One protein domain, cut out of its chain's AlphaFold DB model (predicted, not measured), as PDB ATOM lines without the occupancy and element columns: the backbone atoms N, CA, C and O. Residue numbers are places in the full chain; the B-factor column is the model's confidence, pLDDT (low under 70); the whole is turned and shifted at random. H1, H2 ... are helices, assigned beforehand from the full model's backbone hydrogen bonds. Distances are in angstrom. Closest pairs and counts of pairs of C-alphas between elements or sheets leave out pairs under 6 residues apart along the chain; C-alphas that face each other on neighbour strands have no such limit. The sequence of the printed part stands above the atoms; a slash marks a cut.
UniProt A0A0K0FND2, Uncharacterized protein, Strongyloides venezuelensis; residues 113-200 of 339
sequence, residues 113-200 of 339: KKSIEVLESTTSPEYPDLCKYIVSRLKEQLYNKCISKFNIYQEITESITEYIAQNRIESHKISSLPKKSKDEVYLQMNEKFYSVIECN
ATOM      1  N   LYS A 113     181.937 161.944 155.108       90.50
ATOM      2  CA  LYS A 113     182.998 161.856 156.127       90.50
ATOM      3  C   LYS A 113     184.380 161.876 155.493       90.50
ATOM      4  O   LYS A 113     185.226 162.661 155.904       90.50
ATOM      5  N   LYS A 114     184.574 161.050 154.465       89.25
ATOM      6  CA  LYS A 114     185.841 160.947 153.747       89.25
ATOM      7  C   LYS A 114     186.194 162.251 153.030       89.25
ATOM      8  O   LYS A 114     187.332 162.698 153.119       89.25
ATOM      9  N   SER A 115     185.228 162.901 152.373       88.38
ATOM     10  CA  SER A 115     185.440 164.220 151.763       88.38
ATOM     11  C   SER A 115     185.906 165.243 152.796       88.38
ATOM     12  O   SER A 115     186.837 165.989 152.520       88.38
ATOM     13  N   ILE A 116     185.281 165.278 153.976       90.00
ATOM     14  CA  ILE A 116     185.621 166.232 155.040       90.00
ATOM     15  C   ILE A 116     187.001 165.932 155.625       90.00
ATOM     16  O   ILE A 116     187.795 166.854 155.767       90.00
ATOM     17  N   GLU A 117     187.312 164.669 155.908       91.12
ATOM     18  CA  GLU A 117     188.620 164.247 156.423       91.12
ATOM     19  C   GLU A 117     189.758 164.650 155.471       91.12
ATOM     20  O   GLU A 117     190.731 165.292 155.875       91.12
ATOM     21  N   VAL A 118     189.616 164.343 154.177       91.00
ATOM     22  CA  VAL A 118     190.628 164.700 153.171       91.00
ATOM     23  C   VAL A 118     190.698 166.220 152.992       91.00
ATOM     24  O   VAL A 118     191.795 166.781 152.907       91.00
ATOM     25  N   LEU A 119     189.555 166.911 153.000       91.94
ATOM     26  CA  LEU A 119     189.496 168.371 152.928       91.94
ATOM     27  C   LEU A 119     190.248 169.024 154.095       91.94
ATOM     28  O   LEU A 119     191.054 169.919 153.864       91.94
ATOM     29  N   GLU A 120     190.056 168.554 155.326       92.44
ATOM     30  CA  GLU A 120     190.742 169.076 156.518       92.44
ATOM     31  C   GLU A 120     192.257 168.864 156.485       92.44
ATOM     32  O   GLU A 120     193.008 169.680 157.021       92.44
ATOM     33  N   SER A 121     192.720 167.808 155.814       91.94
ATOM     34  CA  SER A 121     194.149 167.547 155.608       91.94
ATOM     35  C   SER A 121     194.780 168.368 154.471       91.94
ATOM     36  O   SER A 121     196.003 168.393 154.319       91.94
ATOM     37  N   THR A 122     193.967 169.056 153.661       92.56
ATOM     38  CA  THR A 122     194.435 169.776 152.472       92.56
ATOM     39  C   THR A 122     195.101 171.096 152.855       92.56
ATOM     40  O   THR A 122     194.487 171.987 153.438       92.56
ATOM     41  N   THR A 123     196.370 171.257 152.477       93.50
ATOM     42  CA  THR A 123     197.171 172.449 152.784       93.50
ATOM     43  C   THR A 123     198.017 172.900 151.594       93.50
ATOM     44  O   THR A 123     198.235 172.149 150.636       93.50
ATOM     45  N   SER A 124     198.516 174.130 151.644       91.88
ATOM     46  CA  SER A 124     199.528 174.664 150.738       91.88
ATOM     47  C   SER A 124     200.660 175.269 151.564       91.88
ATOM     48  O   SER A 124     200.378 176.128 152.396       91.88
ATOM     49  N   PRO A 125     201.930 174.887 151.338       90.69
ATOM     50  CA  PRO A 125     203.066 175.532 151.999       90.69
ATOM     51  C   PRO A 125     203.153 177.034 151.703       90.69
ATOM     52  O   PRO A 125     203.644 177.808 152.518       90.69
ATOM     53  N   GLU A 126     202.682 177.447 150.528       90.94
ATOM     54  CA  GLU A 126     202.787 178.826 150.053       90.94
ATOM     55  C   GLU A 126     201.663 179.726 150.572       90.94
ATOM     56  O   GLU A 126     201.877 180.939 150.682       90.94
ATOM     57  N   TYR A 127     200.501 179.131 150.865       92.56
ATOM     58  CA  TYR A 127     199.268 179.814 151.272       92.56
ATOM     59  C   TYR A 127     198.469 179.015 152.330       92.56
ATOM     60  O   TYR A 127     197.324 178.613 152.078       92.56
ATOM     61  N   PRO A 128     199.069 178.681 153.489       93.31
ATOM     62  CA  PRO A 128     198.404 177.884 154.518       93.31
ATOM     63  C   PRO A 128     197.128 178.528 155.084       93.31
ATOM     64  O   PRO A 128     196.171 177.805 155.376       93.31
ATOM     65  N   ASP A 129     197.071 179.852 155.241       93.44
ATOM     66  CA  ASP A 129     195.903 180.524 155.826       93.44
ATOM     67  C   ASP A 129     194.746 180.656 154.831       93.44
ATOM     68  O   ASP A 129     193.584 180.509 155.225       93.44
ATOM     69  N   LEU A 130     195.037 180.854 153.542       94.31
ATOM     70  CA  LEU A 130     194.038 180.750 152.479       94.31
ATOM     71  C   LEU A 130     193.444 179.339 152.427       94.31
ATOM     72  O   LEU A 130     192.222 179.194 152.372       94.31
ATOM     73  N   CYS A 131     194.280 178.294 152.495       94.62
ATOM     74  CA  CYS A 131     193.794 176.914 152.521       94.62
ATOM     75  C   CYS A 131     192.857 176.672 153.704       94.62
ATOM     76  O   CYS A 131     191.749 176.182 153.498       94.62
ATOM     77  N   LYS A 132     193.235 177.077 154.924       94.75
ATOM     78  CA  LYS A 132     192.360 176.954 156.106       94.75
ATOM     79  C   LYS A 132     191.021 177.670 155.916       94.75
ATOM     80  O   LYS A 132     189.983 177.144 156.317       94.75
ATOM     81  N   TYR A 133     191.032 178.853 155.301       94.44
ATOM     82  CA  TYR A 133     189.809 179.604 155.026       94.44
ATOM     83  C   TYR A 133     188.895 178.876 154.032       94.44
ATOM     84  O   TYR A 133     187.705 178.708 154.308       94.44
ATOM     85  N   ILE A 134     189.452 178.392 152.917       94.56
ATOM     86  CA  ILE A 134     188.716 177.612 151.911       94.56
ATOM     87  C   ILE A 134     188.147 176.333 152.541       94.56
ATOM     88  O   ILE A 134     186.957 176.064 152.386       94.56
ATOM     89  N   VAL A 135     188.953 175.591 153.309       94.50
ATOM     90  CA  VAL A 135     188.529 174.378 154.034       94.50
ATOM     91  C   VAL A 135     187.324 174.663 154.920       94.50
ATOM     92  O   VAL A 135     186.320 173.957 154.830       94.50
ATOM     93  N   SER A 136     187.387 175.712 155.746       91.88
ATOM     94  CA  SER A 136     186.293 176.059 156.657       91.88
ATOM     95  C   SER A 136     184.987 176.326 155.908       91.88
ATOM     96  O   SER A 136     183.935 175.843 156.326       91.88
ATOM     97  N   ARG A 137     185.046 177.068 154.796       91.06
ATOM     98  CA  ARG A 137     183.857 177.393 153.997       91.06
ATOM     99  C   ARG A 137     183.316 176.190 153.245       91.06
ATOM    100  O   ARG A 137     182.118 175.929 153.303       91.06
ATOM    101  N   LEU A 138     184.176 175.431 152.572       89.62
ATOM    102  CA  LEU A 138     183.755 174.240 151.836       89.62
ATOM    103  C   LEU A 138     183.158 173.188 152.769       89.62
ATOM    104  O   LEU A 138     182.148 172.586 152.423       89.62
ATOM    105  N   LYS A 139     183.713 173.015 153.973       88.31
ATOM    106  CA  LYS A 139     183.151 172.140 155.010       88.31
ATOM    107  C   LYS A 139     181.716 172.539 155.365       88.31
ATOM    108  O   LYS A 139     180.824 171.692 155.373       88.31
ATOM    109  N   GLU A 140     181.477 173.822 155.614       86.56
ATOM    110  CA  GLU A 140     180.137 174.347 155.890       86.56
ATOM    111  C   GLU A 140     179.181 174.144 154.703       86.56
ATOM    112  O   GLU A 140     178.061 173.666 154.887       86.56
ATOM    113  N   GLN A 141     179.631 174.426 153.476       84.62
ATOM    114  CA  GLN A 141     178.837 174.220 152.261       84.62
ATOM    115  C   GLN A 141     178.487 172.745 152.042       84.62
ATOM    116  O   GLN A 141     177.338 172.431 151.737       84.62
ATOM    117  N   LEU A 142     179.434 171.828 152.248       85.06
ATOM    118  CA  LEU A 142     179.213 170.387 152.127       85.06
ATOM    119  C   LEU A 142     178.150 169.888 153.117       85.06
ATOM    120  O   LEU A 142     177.298 169.082 152.739       85.06
ATOM    121  N   TYR A 143     178.138 170.411 154.347       83.19
ATOM    122  CA  TYR A 143     177.098 170.104 155.332       83.19
ATOM    123  C   TYR A 143     175.748 170.743 155.011       83.19
ATOM    124  O   TYR A 143     174.723 170.077 155.127       83.19
ATOM    125  N   ASN A 144     175.721 172.006 154.586       78.00
ATOM    126  CA  ASN A 144     174.477 172.699 154.242       78.00
ATOM    127  C   ASN A 144     173.800 172.084 153.021       78.00
ATOM    128  O   ASN A 144     172.583 171.924 152.977       78.00
ATOM    129  N   LYS A 145     174.600 171.742 152.016       72.88
ATOM    130  CA  LYS A 145     174.097 171.280 150.729       72.88
ATOM    131  C   LYS A 145     173.963 169.767 150.667       72.88
ATOM    132  O   LYS A 145     173.331 169.309 149.721       72.88
ATOM    133  N   CYS A 146     174.513 169.017 151.636       61.38
ATOM    134  CA  CYS A 146     174.420 167.556 151.764       61.38
ATOM    135  C   CYS A 146     174.416 166.849 150.390       61.38
ATOM    136  O   CYS A 146     173.509 166.074 150.090       61.38
ATOM    137  N   ILE A 147     175.436 167.131 149.559       56.22
ATOM    138  CA  ILE A 147     175.688 166.540 148.220       56.22
ATOM    139  C   ILE A 147     174.917 167.197 147.039       56.22
ATOM    140  O   ILE A 147     175.137 166.844 145.877       56.22
ATOM    141  N   SER A 148     174.078 168.213 147.263       50.91
ATOM    142  CA  SER A 148     173.387 168.921 146.170       50.91
ATOM    143  C   SER A 148     174.330 169.752 145.284       50.91
ATOM    144  O   SER A 148     175.438 170.118 145.671       50.91
ATOM    145  N   LYS A 149     173.868 169.971 144.050       55.44
ATOM    146  CA  LYS A 149     174.530 170.478 142.836       55.44
ATOM    147  C   LYS A 149     175.148 171.882 142.965       55.44
ATOM    148  O   LYS A 149     174.785 172.780 142.213       55.44
ATOM    149  N   PHE A 150     176.051 172.113 143.910       67.00
ATOM    150  CA  PHE A 150     176.813 173.355 143.914       67.00
ATOM    151  C   PHE A 150     178.072 173.229 143.077       67.00
ATOM    152  O   PHE A 150     178.706 172.174 143.006       67.00
ATOM    153  N   ASN A 151     178.407 174.336 142.430       80.06
ATOM    154  CA  ASN A 151     179.598 174.439 141.626       80.06
ATOM    155  C   ASN A 151     180.801 174.629 142.560       80.06
ATOM    156  O   ASN A 151     181.057 175.731 143.036       80.06
ATOM    157  N   ILE A 152     181.517 173.537 142.837       82.06
ATOM    158  CA  ILE A 152     182.682 173.520 143.733       82.06
ATOM    159  C   ILE A 152     183.724 174.555 143.292       82.06
ATOM    160  O   ILE A 152     184.256 175.285 144.123       82.06
ATOM    161  N   TYR A 153     183.960 174.661 141.982       85.69
ATOM    162  CA  TYR A 153     184.905 175.617 141.411       85.69
ATOM    163  C   TYR A 153     184.494 177.067 141.706       85.69
ATOM    164  O   TYR A 153     185.308 177.912 142.090       85.69
ATOM    165  N   GLN A 154     183.200 177.362 141.567       87.62
ATOM    166  CA  GLN A 154     182.660 178.676 141.899       87.62
ATOM    167  C   GLN A 154     182.834 178.990 143.391       87.62
ATOM    168  O   GLN A 154     183.357 180.050 143.720       87.62
ATOM    169  N   GLU A 155     182.492 178.063 144.288       88.31
ATOM    170  CA  GLU A 155     182.628 178.276 145.739       88.31
ATOM    171  C   GLU A 155     184.087 178.500 146.167       88.31
ATOM    172  O   GLU A 155     184.365 179.330 147.038       88.31
ATOM    173  N   ILE A 156     185.042 177.787 145.559       89.50
ATOM    174  CA  ILE A 156     186.477 177.994 145.812       89.50
ATOM    175  C   ILE A 156     186.891 179.389 145.336       89.50
ATOM    176  O   ILE A 156     187.521 180.137 146.082       89.50
ATOM    177  N   THR A 157     186.499 179.764 144.120       91.69
ATOM    178  CA  THR A 157     186.816 181.069 143.521       91.69
ATOM    179  C   THR A 157     186.249 182.229 144.345       91.69
ATOM    180  O   THR A 157     186.943 183.220 144.600       91.69
ATOM    181  N   GLU A 158     185.010 182.100 144.818       92.88
ATOM    182  CA  GLU A 158     184.375 183.060 145.723       92.88
ATOM    183  C   GLU A 158     185.109 183.118 147.066       92.88
ATOM    184  O   GLU A 158     185.429 184.205 147.546       92.88
ATOM    185  N   SER A 159     185.489 181.966 147.627       93.06
ATOM    186  CA  SER A 159     186.246 181.898 148.882       93.06
ATOM    187  C   SER A 159     187.598 182.612 148.788       93.06
ATOM    188  O   SER A 159     187.957 183.356 149.700       93.06
ATOM    189  N   ILE A 160     188.336 182.448 147.685       92.88
ATOM    190  CA  ILE A 160     189.606 183.159 147.458       92.88
ATOM    191  C   ILE A 160     189.361 184.667 147.361       92.88
ATOM    192  O   ILE A 160     190.050 185.457 148.007       92.88
ATOM    193  N   THR A 161     188.358 185.071 146.585       92.81
ATOM    194  CA  THR A 161     188.029 186.486 146.364       92.81
ATOM    195  C   THR A 161     187.635 187.177 147.667       92.81
ATOM    196  O   THR A 161     188.125 188.266 147.971       92.81
ATOM    197  N   GLU A 162     186.810 186.526 148.482       94.19
ATOM    198  CA  GLU A 162     186.432 187.034 149.797       94.19
ATOM    199  C   GLU A 162     187.612 187.084 150.770       94.19
ATOM    200  O   GLU A 162     187.756 188.062 151.506       94.19
ATOM    201  N   TYR A 163     188.471 186.063 150.773       93.00
ATOM    202  CA  TYR A 163     189.673 186.056 151.604       93.00
ATOM    203  C   TYR A 163     190.576 187.251 151.273       93.00
ATOM    204  O   TYR A 163     191.053 187.953 152.171       93.00
ATOM    205  N   ILE A 164     190.768 187.533 149.981       90.62
ATOM    206  CA  ILE A 164     191.534 188.690 149.511       90.62
ATOM    207  C   ILE A 164     190.879 189.996 149.977       90.62
ATOM    208  O   ILE A 164     191.557 190.836 150.567       90.62
ATOM    209  N   ALA A 165     189.565 190.141 149.788       90.31
ATOM    210  CA  ALA A 165     188.819 191.346 150.158       90.31
ATOM    211  C   ALA A 165     188.829 191.641 151.671       90.31
ATOM    212  O   ALA A 165     188.773 192.802 152.075       90.31
ATOM    213  N   GLN A 166     188.931 190.612 152.516       89.88
ATOM    214  CA  GLN A 166     189.025 190.759 153.972       89.88
ATOM    215  C   GLN A 166     190.411 191.213 154.468       89.88
ATOM    216  O   GLN A 166     190.587 191.344 155.678       89.88
ATOM    217  N   ASN A 167     191.385 191.454 153.578       79.12
ATOM    218  CA  ASN A 167     192.745 191.894 153.922       79.12
ATOM    219  C   ASN A 167     193.414 191.015 154.998       79.12
ATOM    220  O   ASN A 167     193.988 191.505 155.969       79.12
ATOM    221  N   ARG A 168     193.313 189.691 154.842       82.56
ATOM    222  CA  ARG A 168     194.018 188.721 155.690       82.56
ATOM    223  C   ARG A 168     195.527 188.745 155.403       82.56
ATOM    224  O   ARG A 168     195.981 189.353 154.436       82.56
ATOM    225  N   ILE A 169     196.304 188.053 156.236       85.69
ATOM    226  CA  ILE A 169     197.779 188.063 156.201       85.69
ATOM    227  C   ILE A 169     198.312 187.743 154.794       85.69
ATOM    228  O   ILE A 169     199.102 188.501 154.231       85.69
ATOM    229  N   GLU A 170     197.832 186.659 154.180       89.50
ATOM    230  CA  GLU A 170     198.275 186.238 152.845       89.50
ATOM    231  C   GLU A 170     197.623 187.040 151.708       89.50
ATOM    232  O   GLU A 170     198.117 187.027 150.578       89.50
ATOM    233  N   SER A 171     196.555 187.793 151.985       88.56
ATOM    234  CA  SER A 171     195.841 188.581 150.977       88.56
ATOM    235  C   SER A 171     196.741 189.635 150.347       88.56
ATOM    236  O   SER A 171     196.671 189.843 149.138       88.56
ATOM    237  N   HIS A 172     197.641 190.257 151.116       86.75
ATOM    238  CA  HIS A 172     198.616 191.210 150.576       86.75
ATOM    239  C   HIS A 172     199.644 190.542 149.659       86.75
ATOM    240  O   HIS A 172     199.966 191.094 148.605       86.75
ATOM    241  N   LYS A 173     200.107 189.334 150.017       88.69
ATOM    242  CA  LYS A 173     201.026 188.532 149.195       88.69
ATOM    243  C   LYS A 173     200.393 188.170 147.855       88.69
ATOM    244  O   LYS A 173     201.074 188.215 146.843       88.69
ATOM    245  N   ILE A 174     199.103 187.839 147.837       90.56
ATOM    246  CA  ILE A 174     198.377 187.523 146.599       90.56
ATOM    247  C   ILE A 174     198.068 188.806 145.816       90.56
ATOM    248  O   ILE A 174     198.244 188.860 144.602       90.56
ATOM    249  N   SER A 175     197.648 189.872 146.498       89.62
ATOM    250  CA  SER A 175     197.236 191.135 145.873       89.62
ATOM    251  C   SER A 175     198.374 191.871 145.173       89.62
ATOM    252  O   SER A 175     198.118 192.569 144.190       89.62
ATOM    253  N   SER A 176     199.615 191.705 145.630       90.94
ATOM    254  CA  SER A 176     200.800 192.303 145.006       90.94
ATOM    255  C   SER A 176     201.267 191.571 143.742       90.94
ATOM    256  O   SER A 176     202.062 192.123 142.981       90.94
ATOM    257  N   LEU A 177     200.765 190.359 143.478       91.75
ATOM    258  CA  LEU A 177     201.149 189.588 142.299       91.75
ATOM    259  C   LEU A 177     200.617 190.216 140.993       91.75
ATOM    260  O   LEU A 177     199.515 190.785 140.965       91.75
ATOM    261  N   PRO A 178     201.343 190.052 139.871       93.12
ATOM    262  CA  PRO A 178     200.807 190.312 138.540       93.12
ATOM    263  C   PRO A 178     199.557 189.468 138.267       93.12
ATOM    264  O   PRO A 178     199.424 188.363 138.793       93.12
ATOM    265  N   LYS A 179     198.671 189.948 137.383       92.19
ATOM    266  CA  LYS A 179     197.406 189.265 137.049       92.19
ATOM    267  C   LYS A 179     197.603 187.780 136.716       92.19
ATOM    268  O   LYS A 179     196.962 186.942 137.329       92.19
ATOM    269  N   LYS A 180     198.559 187.459 135.836       93.62
ATOM    270  CA  LYS A 180     198.852 186.073 135.434       93.62
ATOM    271  C   LYS A 180     199.155 185.162 136.631       93.62
ATOM    272  O   LYS A 180     198.644 184.056 136.702       93.62
ATOM    273  N   SER A 181     199.965 185.636 137.576       91.81
ATOM    274  CA  SER A 181     200.332 184.860 138.763       91.81
ATOM    275  C   SER A 181     199.178 184.735 139.757       91.81
ATOM    276  O   SER A 181     199.087 183.729 140.448       91.81
ATOM    277  N   LYS A 182     198.273 185.721 139.822       90.44
ATOM    278  CA  LYS A 182     197.025 185.586 140.587       90.44
ATOM    279  C   LYS A 182     196.145 184.498 139.989       90.44
ATOM    280  O   LYS A 182     195.726 183.612 140.721       90.44
ATOM    281  N   ASP A 183     195.916 184.543 138.680       91.56
ATOM    282  CA  ASP A 183     195.085 183.562 137.976       91.56
ATOM    283  C   ASP A 183     195.610 182.128 138.201       91.56
ATOM    284  O   ASP A 183     194.830 181.199 138.396       91.56
ATOM    285  N   GLU A 184     196.933 181.958 138.282       92.62
ATOM    286  CA  GLU A 184     197.567 180.674 138.594       92.62
ATOM    287  C   GLU A 184     197.309 180.196 140.033       92.62
ATOM    288  O   GLU A 184     197.013 179.020 140.234       92.62
ATOM    289  N   VAL A 185     197.304 181.094 141.027       92.00
ATOM    290  CA  VAL A 185     196.881 180.751 142.401       92.00
ATOM    291  C   VAL A 185     195.425 180.285 142.416       92.00
ATOM    292  O   VAL A 185     195.107 179.282 143.054       92.00
ATOM    293  N   TYR A 186     194.537 180.983 141.700       92.56
ATOM    294  CA  TYR A 186     193.132 180.581 141.590       92.56
ATOM    295  C   TYR A 186     192.996 179.190 140.974       92.56
ATOM    296  O   TYR A 186     192.265 178.363 141.519       92.56
ATOM    297  N   LEU A 187     193.703 178.912 139.878       92.38
ATOM    298  CA  LEU A 187     193.664 177.613 139.210       92.38
ATOM    299  C   LEU A 187     194.183 176.491 140.120       92.38
ATOM    300  O   LEU A 187     193.477 175.511 140.336       92.38
ATOM    301  N   GLN A 188     195.364 176.664 140.720       93.00
ATOM    302  CA  GLN A 188     195.978 175.653 141.588       93.00
ATOM    303  C   GLN A 188     195.109 175.326 142.808       93.00
ATOM    304  O   GLN A 188     194.970 174.161 143.186       93.00
ATOM    305  N   MET A 189     194.503 176.341 143.433       93.12
ATOM    306  CA  MET A 189     193.583 176.126 144.553       93.12
ATOM    307  C   MET A 189     192.313 175.415 144.094       93.12
ATOM    308  O   MET A 189     191.861 174.488 144.767       93.12
ATOM    309  N   ASN A 190     191.761 175.804 142.944       91.19
ATOM    310  CA  ASN A 190     190.604 175.131 142.370       91.19
ATOM    311  C   ASN A 190     190.888 173.655 142.095       91.19
ATOM    312  O   ASN A 190     190.174 172.812 142.619       91.19
ATOM    313  N   GLU A 191     191.942 173.321 141.354       90.31
ATOM    314  CA  GLU A 191     192.304 171.931 141.045       90.31
ATOM    315  C   GLU A 191     192.507 171.096 142.316       90.31
ATOM    316  O   GLU A 191     191.991 169.979 142.437       90.31
ATOM    317  N   LYS A 192     193.204 171.663 143.305       90.81
ATOM    318  CA  LYS A 192     193.486 170.993 144.575       90.81
ATOM    319  C   LYS A 192     192.213 170.686 145.365       90.81
ATOM    320  O   LYS A 192     192.012 169.547 145.767       90.81
ATOM    321  N   PHE A 193     191.351 171.671 145.597       90.00
ATOM    322  CA  PHE A 193     190.147 171.465 146.410       90.00
ATOM    323  C   PHE A 193     189.024 170.757 145.641       90.00
ATOM    324  O   PHE A 193     188.284 169.966 146.228       90.00
ATOM    325  N   TYR A 194     188.918 170.989 144.331       87.31
ATOM    326  CA  TYR A 194     187.949 170.314 143.471       87.31
ATOM    327  C   TYR A 194     188.203 168.810 143.428       87.31
ATOM    328  O   TYR A 194     187.283 168.035 143.678       87.31
ATOM    329  N   SER A 195     189.448 168.388 143.181       84.81
ATOM    330  CA  SER A 195     189.801 166.962 143.123       84.81
ATOM    331  C   SER A 195     189.492 166.230 144.433       84.81
ATOM    332  O   SER A 195     188.948 165.129 144.407       84.81
ATOM    333  N   VAL A 196     189.743 166.861 145.584       83.75
ATOM    334  CA  VAL A 196     189.412 166.299 146.903       83.75
ATOM    335  C   VAL A 196     187.917 166.024 147.050       83.75
ATOM    336  O   VAL A 196     187.531 164.965 147.552       83.75
ATOM    337  N   ILE A 197     187.071 166.963 146.630       81.44
ATOM    338  CA  ILE A 197     185.622 166.816 146.769       81.44
ATOM    339  C   ILE A 197     185.087 165.822 145.738       81.44
ATOM    340  O   ILE A 197     184.302 164.951 146.107       81.44
ATOM    341  N   GLU A 198     185.534 165.911 144.488       77.69
ATOM    342  CA  GLU A 198     185.036 165.080 143.392       77.69
ATOM    343  C   GLU A 198     185.397 163.601 143.581       77.69
ATOM    344  O   GLU A 198     184.520 162.747 143.514       77.69
ATOM    345  N   CYS A 199     186.643 163.280 143.950       74.69
ATOM    346  CA  CYS A 199     187.084 161.892 144.163       74.69
ATOM    347  C   CYS A 199     186.404 161.185 145.346       74.69
ATOM    348  O   CYS A 199     186.525 159.970 145.498       74.69
ATOM    349  N   ASN A 200     185.746 161.940 146.224       72.06
ATOM    350  CA  ASN A 200     185.034 161.407 147.383       72.06
ATOM    351  C   ASN A 200     183.530 161.683 147.306       72.06
ATOM    352  O   ASN A 200     182.796 161.376 148.250       72.06
TER     353      ASN A 200
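What this domain is: This is residues 113 to 200 of the 339 residues of an uncharacterized protein of Strongyloides venezuelensis (UniProt A0A0K0FND2). The long helix H5 runs down one side of an elongated body, and H3 packs slantwise on it and on H2, with the centres of these three helices making a triangle. At one end H1 folds back along part of H2 as a helical hairpin and meets the last part of H5; at the other end the short H4 packs across H3. The printed part has 88 residues with five named helices, H1 to H5 in chain order, and no named strand: the class is all helix. It is compact, with a radius of gyration of the C-alphas of 12.7 A, and spans 36 by 22 by 21 A.

Where its parts are: H5, residues 179 to 198, is 27.9 A long, from C-alpha 179 at (197.406, 189.265, 137.049) to C-alpha 198 at (185.036, 165.080, 143.392). H3, residues 152 to 165, measures 19.9 A, and H2, residues 128 to 145, 25.5 A. H1, residues 113 to 121, begins at C-alpha 113 at (182.998, 161.856, 156.127) and measures 12.5 A; H4, residues 169 to 175, measures 10.8 A.

How they stand to each other: H2 and H3 are the hubs, touching three helices each. H3 touches H5 at a steep tilt of 45 degrees, opposite ways, the closest C-alphas being those of Tyr 153 and Asn 190, 5.8 A apart. H3 touches H2, with residues 130 to 138 of H2 alone, at a steep tilt of 48 degrees; the closest C-alphas, of Ile 134 and Ser 159, are 5.8 A apart. H2 and H5 are near each other, with 10 pairs of C-alphas within 10 A. The hairpin of H1 and H2 has a shallow tilt of 15 degrees, its closest C-alphas those of Leu 119 and Val 135, 6.2 A apart. H1 touches H5, with residues 193 to 197 of H5 alone, the closest C-alphas being those of Ser 115 and Ile 197, 5.6 A apart. H4 touches H3 about perpendicular, at 78 degrees, with C-alphas 164 and 171 closest at 4.6 A. H1 is apart from H3 and H4. Every O i to N i+4 pair is within hydrogen-bond range in H1, H2 and H3; H4 has 2 of 3 and H5 15 of 16.

The domain as a whole: The C-alphas farthest apart, of Lys 113 and Pro 178, are 37.9 A apart. The printed part has no cut and no long link. Residues 144 to 149, of which 144 and 145 belong to H2, stand free; pLDDT is under 70 at residues 146 to 150.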